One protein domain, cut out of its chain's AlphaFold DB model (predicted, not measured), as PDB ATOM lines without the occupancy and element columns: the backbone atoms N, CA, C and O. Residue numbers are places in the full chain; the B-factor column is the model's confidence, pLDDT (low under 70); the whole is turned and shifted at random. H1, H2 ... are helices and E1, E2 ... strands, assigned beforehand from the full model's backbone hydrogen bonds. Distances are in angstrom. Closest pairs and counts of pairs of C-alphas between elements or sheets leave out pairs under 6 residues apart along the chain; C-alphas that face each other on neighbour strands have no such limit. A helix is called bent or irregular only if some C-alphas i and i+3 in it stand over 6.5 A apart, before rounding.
ATOM      1  N   THR A   5     182.037 331.423 363.266       94.06
ATOM      2  CA  THR A   5     180.709 330.788 363.346       94.06
ATOM      3  C   THR A   5     179.858 331.002 362.086       94.06
ATOM      4  O   THR A   5     179.063 330.144 361.718       94.06
ATOM      5  N   ALA A   6     179.965 332.162 361.429       95.06
ATOM      6  CA  ALA A   6     179.258 332.405 360.173       95.06
ATOM      7  C   ALA A   6     179.849 331.588 359.015       95.06
ATOM      8  O   ALA A   6     179.085 331.083 358.197       95.06
ATOM      9  N   VAL A   7     181.178 331.433 358.980       95.44
ATOM     10  CA  VAL A   7     181.868 330.547 358.031       95.44
ATOM     11  C   VAL A   7     181.407 329.105 358.237       95.44
ATOM     12  O   VAL A   7     180.958 328.486 357.280       95.44
ATOM     13  N   ASP A   8     181.400 328.613 359.477       95.06
ATOM     14  CA  ASP A   8     181.008 327.235 359.801       95.06
ATOM     15  C   ASP A   8     179.555 326.936 359.393       95.06
ATOM     16  O   ASP A   8     179.254 325.870 358.860       95.06
ATOM     17  N   ARG A   9     178.640 327.901 359.579       95.25
ATOM     18  CA  ARG A   9     177.247 327.769 359.119       95.25
ATOM     19  C   ARG A   9     177.133 327.703 357.598       95.25
ATOM     20  O   ARG A   9     176.355 326.901 357.092       95.25
ATOM     21  N   LEU A  10     177.876 328.541 356.876       95.12
ATOM     22  CA  LEU A  10     177.885 328.496 355.412       95.12
ATOM     23  C   LEU A  10     178.511 327.198 354.903       95.12
ATOM     24  O   LEU A  10     177.997 326.618 353.956       95.12
ATOM     25  N   LEU A  11     179.565 326.703 355.557       95.25
ATOM     26  CA  LEU A  11     180.154 325.403 355.241       95.25
ATOM     27  C   LEU A  11     179.141 324.273 355.384       95.25
ATOM     28  O   LEU A  11     179.018 323.454 354.477       95.25
ATOM     29  N   ALA A  12     178.388 324.252 356.487       94.75
ATOM     30  CA  ALA A  12     177.330 323.269 356.684       94.75
ATOM     31  C   ALA A  12     176.294 323.332 355.551       94.75
ATOM     32  O   ALA A  12     175.986 322.297 354.967       94.75
ATOM     33  N   LEU A  13     175.849 324.540 355.185       94.94
ATOM     34  CA  LEU A  13     174.890 324.761 354.101       94.94
ATOM     35  C   LEU A  13     175.413 324.261 352.747       94.94
ATOM     36  O   LEU A  13     174.727 323.523 352.050       94.94
ATOM     37  N   TYR A  14     176.643 324.621 352.371       93.88
ATOM     38  CA  TYR A  14     177.225 324.169 351.105       93.88
ATOM     39  C   TYR A  14     177.455 322.654 351.067       93.88
ATOM     40  O   TYR A  14     177.390 322.059 349.995       93.88
ATOM     41  N   ARG A  15     177.707 322.008 352.210       91.06
ATOM     42  CA  ARG A  15     177.839 320.545 352.276       91.06
ATOM     43  C   ARG A  15     176.493 319.822 352.180       91.06
ATOM     44  O   ARG A  15     176.469 318.705 351.674       91.06
ATOM     45  N   SER A  16     175.399 320.425 352.651       91.38
ATOM     46  CA  SER A  16     174.070 319.797 352.647       91.38
ATOM     47  C   SER A  16     173.213 320.138 351.427       91.38
ATOM     48  O   SER A  16     172.402 319.313 351.017       91.38
ATOM     49  N   GLU A  17     173.363 321.336 350.859       89.75
ATOM     50  CA  GLU A  17     172.394 321.926 349.919       89.75
ATOM     51  C   GLU A  17     173.030 322.437 348.611       89.75
ATOM     52  O   GLU A  17     172.410 323.198 347.867       89.75
ATOM     53  N   ALA A  18     174.270 322.049 348.287       85.25
ATOM     54  CA  ALA A  18     174.902 322.503 347.049       85.25
ATOM     55  C   ALA A  18     174.156 322.016 345.794       85.25
ATOM     56  O   ALA A  18     173.992 320.822 345.560       85.25
ATOM     57  N   ALA A  19     173.808 322.964 344.919       87.00
ATOM     58  CA  ALA A  19     173.257 322.694 343.588       87.00
ATOM     59  C   ALA A  19     174.278 322.068 342.613       87.00
ATOM     60  O   ALA A  19     173.920 321.628 341.522       87.00
ATOM     61  N   HIS A  20     175.561 322.074 342.976       91.12
ATOM     62  CA  HIS A  20     176.668 321.569 342.172       91.12
ATOM     63  C   HIS A  20     177.284 320.328 342.815       91.12
ATOM     64  O   HIS A  20     177.160 320.095 344.016       91.12
ATOM     65  N   ILE A  21     178.001 319.534 342.023       92.00
ATOM     66  CA  ILE A  21     178.536 318.250 342.488       92.00
ATOM     67  C   ILE A  21     179.834 318.497 343.238       92.00
ATOM     68  O   ILE A  21     180.810 318.941 342.640       92.00
ATOM     69  N   PHE A  22     179.871 318.172 344.526       94.81
ATOM     70  CA  PHE A  22     181.080 318.292 345.337       94.81
ATOM     71  C   PHE A  22     182.253 317.489 344.746       94.81
ATOM     72  O   PHE A  22     182.079 316.366 344.262       94.81
ATOM     73  N   ARG A  23     183.456 318.074 344.768       95.38
ATOM     74  CA  ARG A  23     184.680 317.454 344.239       95.38
ATOM     75  C   ARG A  23     185.823 317.426 345.235       95.38
ATOM     76  O   ARG A  23     186.438 316.377 345.386       95.38
ATOM     77  N   ALA A  24     186.129 318.553 345.860       95.62
ATOM     78  CA  ALA A  24     187.252 318.650 346.781       95.62
ATOM     79  C   ALA A  24     187.033 319.765 347.800       95.62
ATOM     80  O   ALA A  24     186.258 320.693 347.573       95.62
ATOM     81  N   GLU A  25     187.751 319.675 348.911       96.25
ATOM     82  CA  GLU A  25     187.736 320.656 349.985       96.25
ATOM     83  C   GLU A  25     189.156 320.834 350.527       96.25
ATOM     84  O   GLU A  25     189.878 319.850 350.674       96.25
ATOM     85  N   ASN A  26     189.550 322.074 350.826       96.75
ATOM     86  CA  ASN A  26     190.795 322.376 351.533       96.75
ATOM     87  C   ASN A  26     190.523 323.360 352.674       96.75
ATOM     88  O   ASN A  26     190.047 324.474 352.442       96.75
ATOM     89  N   ASP A  27     190.872 322.972 353.899       96.44
ATOM     90  CA  ASP A  27     190.672 323.799 355.087       96.44
ATOM     91  C   ASP A  27     191.950 324.543 355.499       96.44
ATOM     92  O   ASP A  27     192.669 324.135 356.413       96.44
ATOM     93  N   TYR A  28     192.216 325.683 354.855       96.12
ATOM     94  CA  TYR A  28     193.332 326.551 355.245       96.12
ATOM     95  C   TYR A  28     193.009 327.445 356.452       96.12
ATOM     96  O   TYR A  28     193.797 328.329 356.784       96.12
ATOM     97  N   ILE A  29     191.846 327.296 357.097       94.44
ATOM     98  CA  ILE A  29     191.545 328.020 358.339       94.44
ATOM     99  C   ILE A  29     192.117 327.252 359.527       94.44
ATOM    100  O   ILE A  29     192.822 327.852 360.346       94.44
ATOM    101  N   SER A  30     191.828 325.948 359.612       93.31
ATOM    102  CA  SER A  30     192.353 325.081 360.675       93.31
ATOM    103  C   SER A  30     193.828 324.726 360.462       93.31
ATOM    104  O   SER A  30     194.584 324.704 361.438       93.31
ATOM    105  N   ALA A  31     194.244 324.550 359.201       94.25
ATOM    106  CA  ALA A  31     195.620 324.293 358.772       94.25
ATOM    107  C   ALA A  31     196.147 325.441 357.877       94.25
ATOM    108  O   ALA A  31     196.208 325.304 356.651       94.25
ATOM    109  N   PRO A  32     196.487 326.609 358.459       93.25
ATOM    110  CA  PRO A  32     196.949 327.767 357.693       93.25
ATOM    111  C   PRO A  32     198.287 327.510 356.994       93.25
ATOM    112  O   PRO A  32     199.132 326.771 357.495       93.25
ATOM    113  N   LYS A  33     198.502 328.184 355.858       93.62
ATOM    114  CA  LYS A  33     199.809 328.196 355.179       93.62
ATOM    115  C   LYS A  33     200.834 329.007 355.978       93.62
ATOM    116  O   LYS A  33     200.454 329.932 356.695       93.62
ATOM    117  N   ASP A  34     202.119 328.756 355.740       93.56
ATOM    118  CA  ASP A  34     203.240 329.494 356.350       93.56
ATOM    119  C   ASP A  34     203.204 331.001 356.047       93.56
ATOM    120  O   ASP A  34     203.606 331.821 356.868       93.56
ATOM    121  N   SER A  35     202.643 331.389 354.896       93.06
ATOM    122  CA  SER A  35     202.429 332.798 354.546       93.06
ATOM    123  C   SER A  35     201.389 333.499 355.425       93.06
ATOM    124  O   SER A  35     201.275 334.718 355.385       93.06
ATOM    125  N   GLY A  36     200.596 332.749 356.194       93.75
ATOM    126  CA  GLY A  36     199.456 333.259 356.952       93.75
ATOM    127  C   GLY A  36     198.127 333.224 356.198       93.75
ATOM    128  O   GLY A  36     197.100 333.619 356.752       93.75
ATOM    129  N   TYR A  37     198.119 332.719 354.960       95.00
ATOM    130  CA  TYR A  37     196.907 332.584 354.157       95.00
ATOM    131  C   TYR A  37     195.862 331.679 354.821       95.00
ATOM    132  O   TYR A  37     196.168 330.557 355.230       95.00
ATOM    133  N   ARG A  38     194.610 332.164 354.850       95.19
ATOM    134  CA  ARG A  38     193.447 331.462 355.411       95.19
ATOM    135  C   ARG A  38     192.220 331.590 354.529       95.19
ATOM    136  O   ARG A  38     191.828 332.687 354.130       95.19
ATOM    137  N   SER A  39     191.597 330.450 354.274       95.44
ATOM    138  CA  SER A  39     190.299 330.319 353.626       95.44
ATOM    139  C   SER A  39     189.863 328.867 353.709       95.44
ATOM    140  O   SER A  39     190.704 327.975 353.652       95.44
ATOM    141  N   HIS A  40     188.565 328.620 353.767       97.00
ATOM    142  CA  HIS A  40     188.044 327.289 353.502       97.00
ATOM    143  C   HIS A  40     187.615 327.218 352.038       97.00
ATOM    144  O   HIS A  40     186.848 328.067 351.581       97.00
ATOM    145  N   HIS A  41     188.169 326.274 351.286       97.06
ATOM    146  CA  HIS A  41     187.937 326.117 349.852       97.06
ATOM    147  C   HIS A  41     187.045 324.919 349.601       97.06
ATOM    148  O   HIS A  41     187.362 323.827 350.057       97.06
ATOM    149  N   LEU A  42     185.976 325.120 348.842       96.81
ATOM    150  CA  LEU A  42     185.110 324.063 348.339       96.81
ATOM    151  C   LEU A  42     185.142 324.105 346.814       96.81
ATOM    152  O   LEU A  42     184.864 325.142 346.216       96.81
ATOM    153  N   ILE A  43     185.465 322.982 346.187       95.81
ATOM    154  CA  ILE A  43     185.471 322.834 344.736       95.81
ATOM    155  C   ILE A  43     184.285 321.961 344.356       95.81
ATOM    156  O   ILE A  43     184.150 320.824 344.819       95.81
ATOM    157  N   PHE A  44     183.456 322.481 343.460       95.00
ATOM    158  CA  PHE A  44     182.330 321.777 342.876       95.00
ATOM    159  C   PHE A  44     182.526 321.637 341.371       95.00
ATOM    160  O   PHE A  44     183.055 322.532 340.717       95.00
ATOM    161  N   ARG A  45     182.054 320.539 340.786       92.88
ATOM    162  CA  ARG A  45     181.805 320.471 339.348       92.88
ATOM    163  C   ARG A  45     180.452 321.106 339.072       92.88
ATOM    164  O   ARG A  45     179.457 320.722 339.688       92.88
ATOM    165  N   TYR A  46     180.429 322.025 338.116       92.25
ATOM    166  CA  TYR A  46     179.211 322.663 337.652       92.25
ATOM    167  C   TYR A  46     178.169 321.620 337.222       92.25
ATOM    168  O   TYR A  46     178.478 320.642 336.534       92.25
ATOM    169  N   GLN A  47     176.933 321.858 337.647       89.44
ATOM    170  CA  GLN A  47     175.750 321.127 337.219       89.44
ATOM    171  C   GLN A  47     174.653 322.157 336.953       89.44
ATOM    172  O   GLN A  47     174.082 322.726 337.884       89.44
ATOM    173  N   GLY A  48     174.430 322.440 335.674       85.38
ATOM    174  CA  GLY A  48     173.370 323.307 335.188       85.38
ATOM    175  C   GLY A  48     172.017 322.603 335.223       85.38
ATOM    176  O   GLY A  48     171.932 321.388 335.028       85.38
ATOM    177  N   GLN A  49     170.973 323.394 335.467       85.00
ATOM    178  CA  GLN A  49     169.572 322.987 335.331       85.00
ATOM    179  C   GLN A  49     169.199 322.796 333.851       85.00
ATOM    180  O   GLN A  49     170.019 323.055 332.972       85.00
ATOM    181  N   GLU A  50     167.970 322.358 333.576       83.38
ATOM    182  CA  GLU A  50     167.495 321.969 332.239       83.38
ATOM    183  C   GLU A  50     167.817 323.008 331.150       83.38
ATOM    184  O   GLU A  50     168.412 322.663 330.129       83.38
ATOM    185  N   GLN A  51     167.582 324.305 331.396       85.12
ATOM    186  CA  GLN A  51     167.886 325.352 330.407       85.12
ATOM    187  C   GLN A  51     169.391 325.565 330.125       85.12
ATOM    188  O   GLN A  51     169.749 326.284 329.194       85.12
ATOM    189  N   TYR A  52     170.278 324.961 330.920       83.56
ATOM    190  CA  TYR A  52     171.736 325.070 330.818       83.56
ATOM    191  C   TYR A  52     172.422 323.709 330.629       83.56
ATOM    192  O   TYR A  52     173.644 323.618 330.755       83.56
ATOM    193  N   GLU A  53     171.681 322.645 330.299       81.62
ATOM    194  CA  GLU A  53     172.221 321.282 330.228       81.62
ATOM    195  C   GLU A  53     173.368 321.134 329.214       81.62
ATOM    196  O   GLU A  53     174.311 320.375 329.441       81.62
ATOM    197  N   ALA A  54     173.352 321.909 328.123       83.31
ATOM    198  CA  ALA A  54     174.425 321.919 327.126       83.31
ATOM    199  C   ALA A  54     175.814 322.167 327.747       83.31
ATOM    200  O   ALA A  54     176.810 321.592 327.302       83.31
ATOM    201  N   TRP A  55     175.869 322.958 328.820       81.19
ATOM    202  CA  TRP A  55     177.087 323.299 329.549       81.19
ATOM    203  C   TRP A  55     177.593 322.165 330.453       81.19
ATOM    204  O   TRP A  55     178.762 322.153 330.830       81.19
ATOM    205  N   ASN A  56     176.770 321.150 330.739       82.94
ATOM    206  CA  ASN A  56     177.167 319.989 331.544       82.94
ATOM    207  C   ASN A  56     178.148 319.053 330.818       82.94
ATOM    208  O   ASN A  56     178.731 318.174 331.459       82.94
ATOM    209  N   ARG A  57     178.322 319.225 329.498       80.81
ATOM    210  CA  ARG A  57     179.197 318.402 328.645       80.81
ATOM    211  C   ARG A  57     180.684 318.733 328.798       80.81
ATOM    212  O   ARG A  57     181.516 317.885 328.493       80.81
ATOM    213  N   SER A  58     181.008 319.924 329.296       80.19
ATOM    214  CA  SER A  58     182.382 320.350 329.575       80.19
ATOM    215  C   SER A  58     182.658 320.303 331.082       80.19
ATOM    216  O   SER A  58     181.791 320.685 331.874       80.19
ATOM    217  N   PRO A  59     183.847 319.857 331.527       79.56
ATOM    218  CA  PRO A  59     184.196 319.850 332.943       79.56
ATOM    219  C   PRO A  59     184.495 321.277 333.422       79.56
ATOM    220  O   PRO A  59     185.641 321.711 333.448       79.56
ATOM    221  N   MET A  60     183.451 322.012 333.800       89.75
ATOM    222  CA  MET A  60     183.587 323.298 334.484       89.75
ATOM    223  C   MET A  60     183.541 323.104 335.995       89.75
ATOM    224  O   MET A  60     182.773 322.284 336.511       89.75
ATOM    225  N   PHE A  61     184.346 323.891 336.702       91.56
ATOM    226  CA  PHE A  61     184.428 323.869 338.154       91.56
ATOM    227  C   PHE A  61     184.046 325.226 338.735       91.56
ATOM    228  O   PHE A  61     184.328 326.268 338.150       91.56
ATOM    229  N   VAL A  62     183.401 325.189 339.895       91.38
ATOM    230  CA  VAL A  62     183.064 326.353 340.709       91.38
ATOM    231  C   VAL A  62     183.834 326.218 342.012       91.38
ATOM    232  O   VAL A  62     183.668 325.232 342.731       91.38
ATOM    233  N   GLU A  63     184.674 327.201 342.314       94.75
ATOM    234  CA  GLU A  63     185.372 327.284 343.591       94.75
ATOM    235  C   GLU A  63     184.663 328.285 344.507       94.75
ATOM    236  O   GLU A  63     184.448 329.443 344.147       94.75
ATOM    237  N   VAL A  64     184.313 327.842 345.711       94.38
ATOM    238  CA  VAL A  64     183.749 328.679 346.769       94.38
ATOM    239  C   VAL A  64     184.798 328.842 347.859       94.38
ATOM    240  O   VAL A  64     185.223 327.873 348.486       94.38
ATOM    241  N   GLN A  65     185.200 330.087 348.103       95.12
ATOM    242  CA  GLN A  65     186.169 330.436 349.137       95.12
ATOM    243  C   GLN A  65     185.475 331.156 350.292       95.12
ATOM    244  O   GLN A  65     185.014 332.289 350.149       95.12
ATOM    245  N   LEU A  66     185.419 330.517 351.456       95.62
ATOM    246  CA  LEU A  66     184.810 331.082 352.657       95.62
ATOM    247  C   LEU A  66     185.885 331.616 353.602       95.62
ATOM    248  O   LEU A  66     186.884 330.948 353.875       95.62
ATOM    249  N   ARG A  67     185.677 332.843 354.087       95.06
ATOM    250  CA  ARG A  67     186.609 333.579 354.950       95.06
ATOM    251  C   ARG A  67     185.846 334.413 355.967       95.06
ATOM    252  O   ARG A  67     184.755 334.915 355.682       95.06
ATOM    253  N   THR A  68     186.444 334.639 357.131       95.25
ATOM    254  CA  THR A  68     185.987 335.724 358.007       95.25
ATOM    255  C   THR A  68     186.296 337.079 357.373       95.25
ATOM    256  O   THR A  68     187.098 337.206 356.443       95.25
ATOM    257  N   ARG A  69     185.693 338.144 357.909       91.88
ATOM    258  CA  ARG A  69     185.973 339.496 357.410       91.88
ATOM    259  C   ARG A  69     187.428 339.930 357.638       91.88
ATOM    260  O   ARG A  69     187.942 340.700 356.833       91.88
TER     261      ARG A  69
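Overview. This is residues 5 to 69 of the 258 residues of the protein "RelA_SpoT domain-containing protein" of Sphingomonas sp. OV641 (UniProt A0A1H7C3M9). A narrow sheet of three antiparallel strands has one helix, H1, running lengthwise over one face, with no named helix over the other. Beyond one end of the sheet lies the small irregular helix H2, in the stretch between E2 and E3, and beyond the other end reaches the long loop of residues 28 to 39; these two ends make the longest axis. The 65 printed residues hold two named helices and three named strands, in the order H1 E1 E2 H2 E3 along the chain, with the sheet ordered E1 - E2 - E3; the class is mixed, helices and strands. The whole is loose, with a radius of gyration of the C-alphas of 13.8 A, and elongated, spanning 41 by 23 by 18 A.

Arrangement. Start at H1, residues 5 to 17, which is on the sheet of E1, residues 21 to 27, E2, residues 40 to 45, and E3, residues 61 to 66, at a height over the sheet of 10.0 A. These are two layers, a helix on one face of a sheet. H1 lies over E2 and runs along the strands, at 16 degrees to E2 on the local plane; it is only just not over E3, on which 2 of its C-alphas fall. Its closest C-alphas to E3 are those of Val 7 and Leu 66, 6.1 A apart. E1 and E2 form a hairpin, antiparallel at 161 degrees; look for N 23 and O 43 at 2.8 A, within hydrogen-bond range. E2, the inner strand, is also antiparallel to E3 at 161 degrees, with N 42 and O 64 at 2.9 A. H2, residues 50 to 57, is not on the sheet and is apart from H1 and E1. Every O i to N i+4 pair is within hydrogen-bond range in H1; in H2 it is 0 of 4, beside 3 of 5 O i to N i+3 pairs.

Along the chain. Find C-alpha 5 at (180.709, 330.788, 363.346); from there H1 runs 18.1 A to C-alpha 17. E1 begins at C-alpha 21, (178.536, 318.250, 342.488), and covers 18.4 A; E2 covers 16.9 A. H2 covers 12.8 A and is irregular, with C-alphas 51 and 54 8.1 A apart. E3 covers 16.2 A and ends at C-alpha 66, (184.810, 331.082, 352.657).

Size, cuts and confidence. The two C-alphas farthest apart are those of Asp 34 and Gln 51, at 44.0 A. The link from E1 to E2 is long, with 12 residues; the other three are tight. The printed part has no cut, and no printed residue is under 70 in pLDDT; the mean of the printed part is 91.8, and that of H2 is 83.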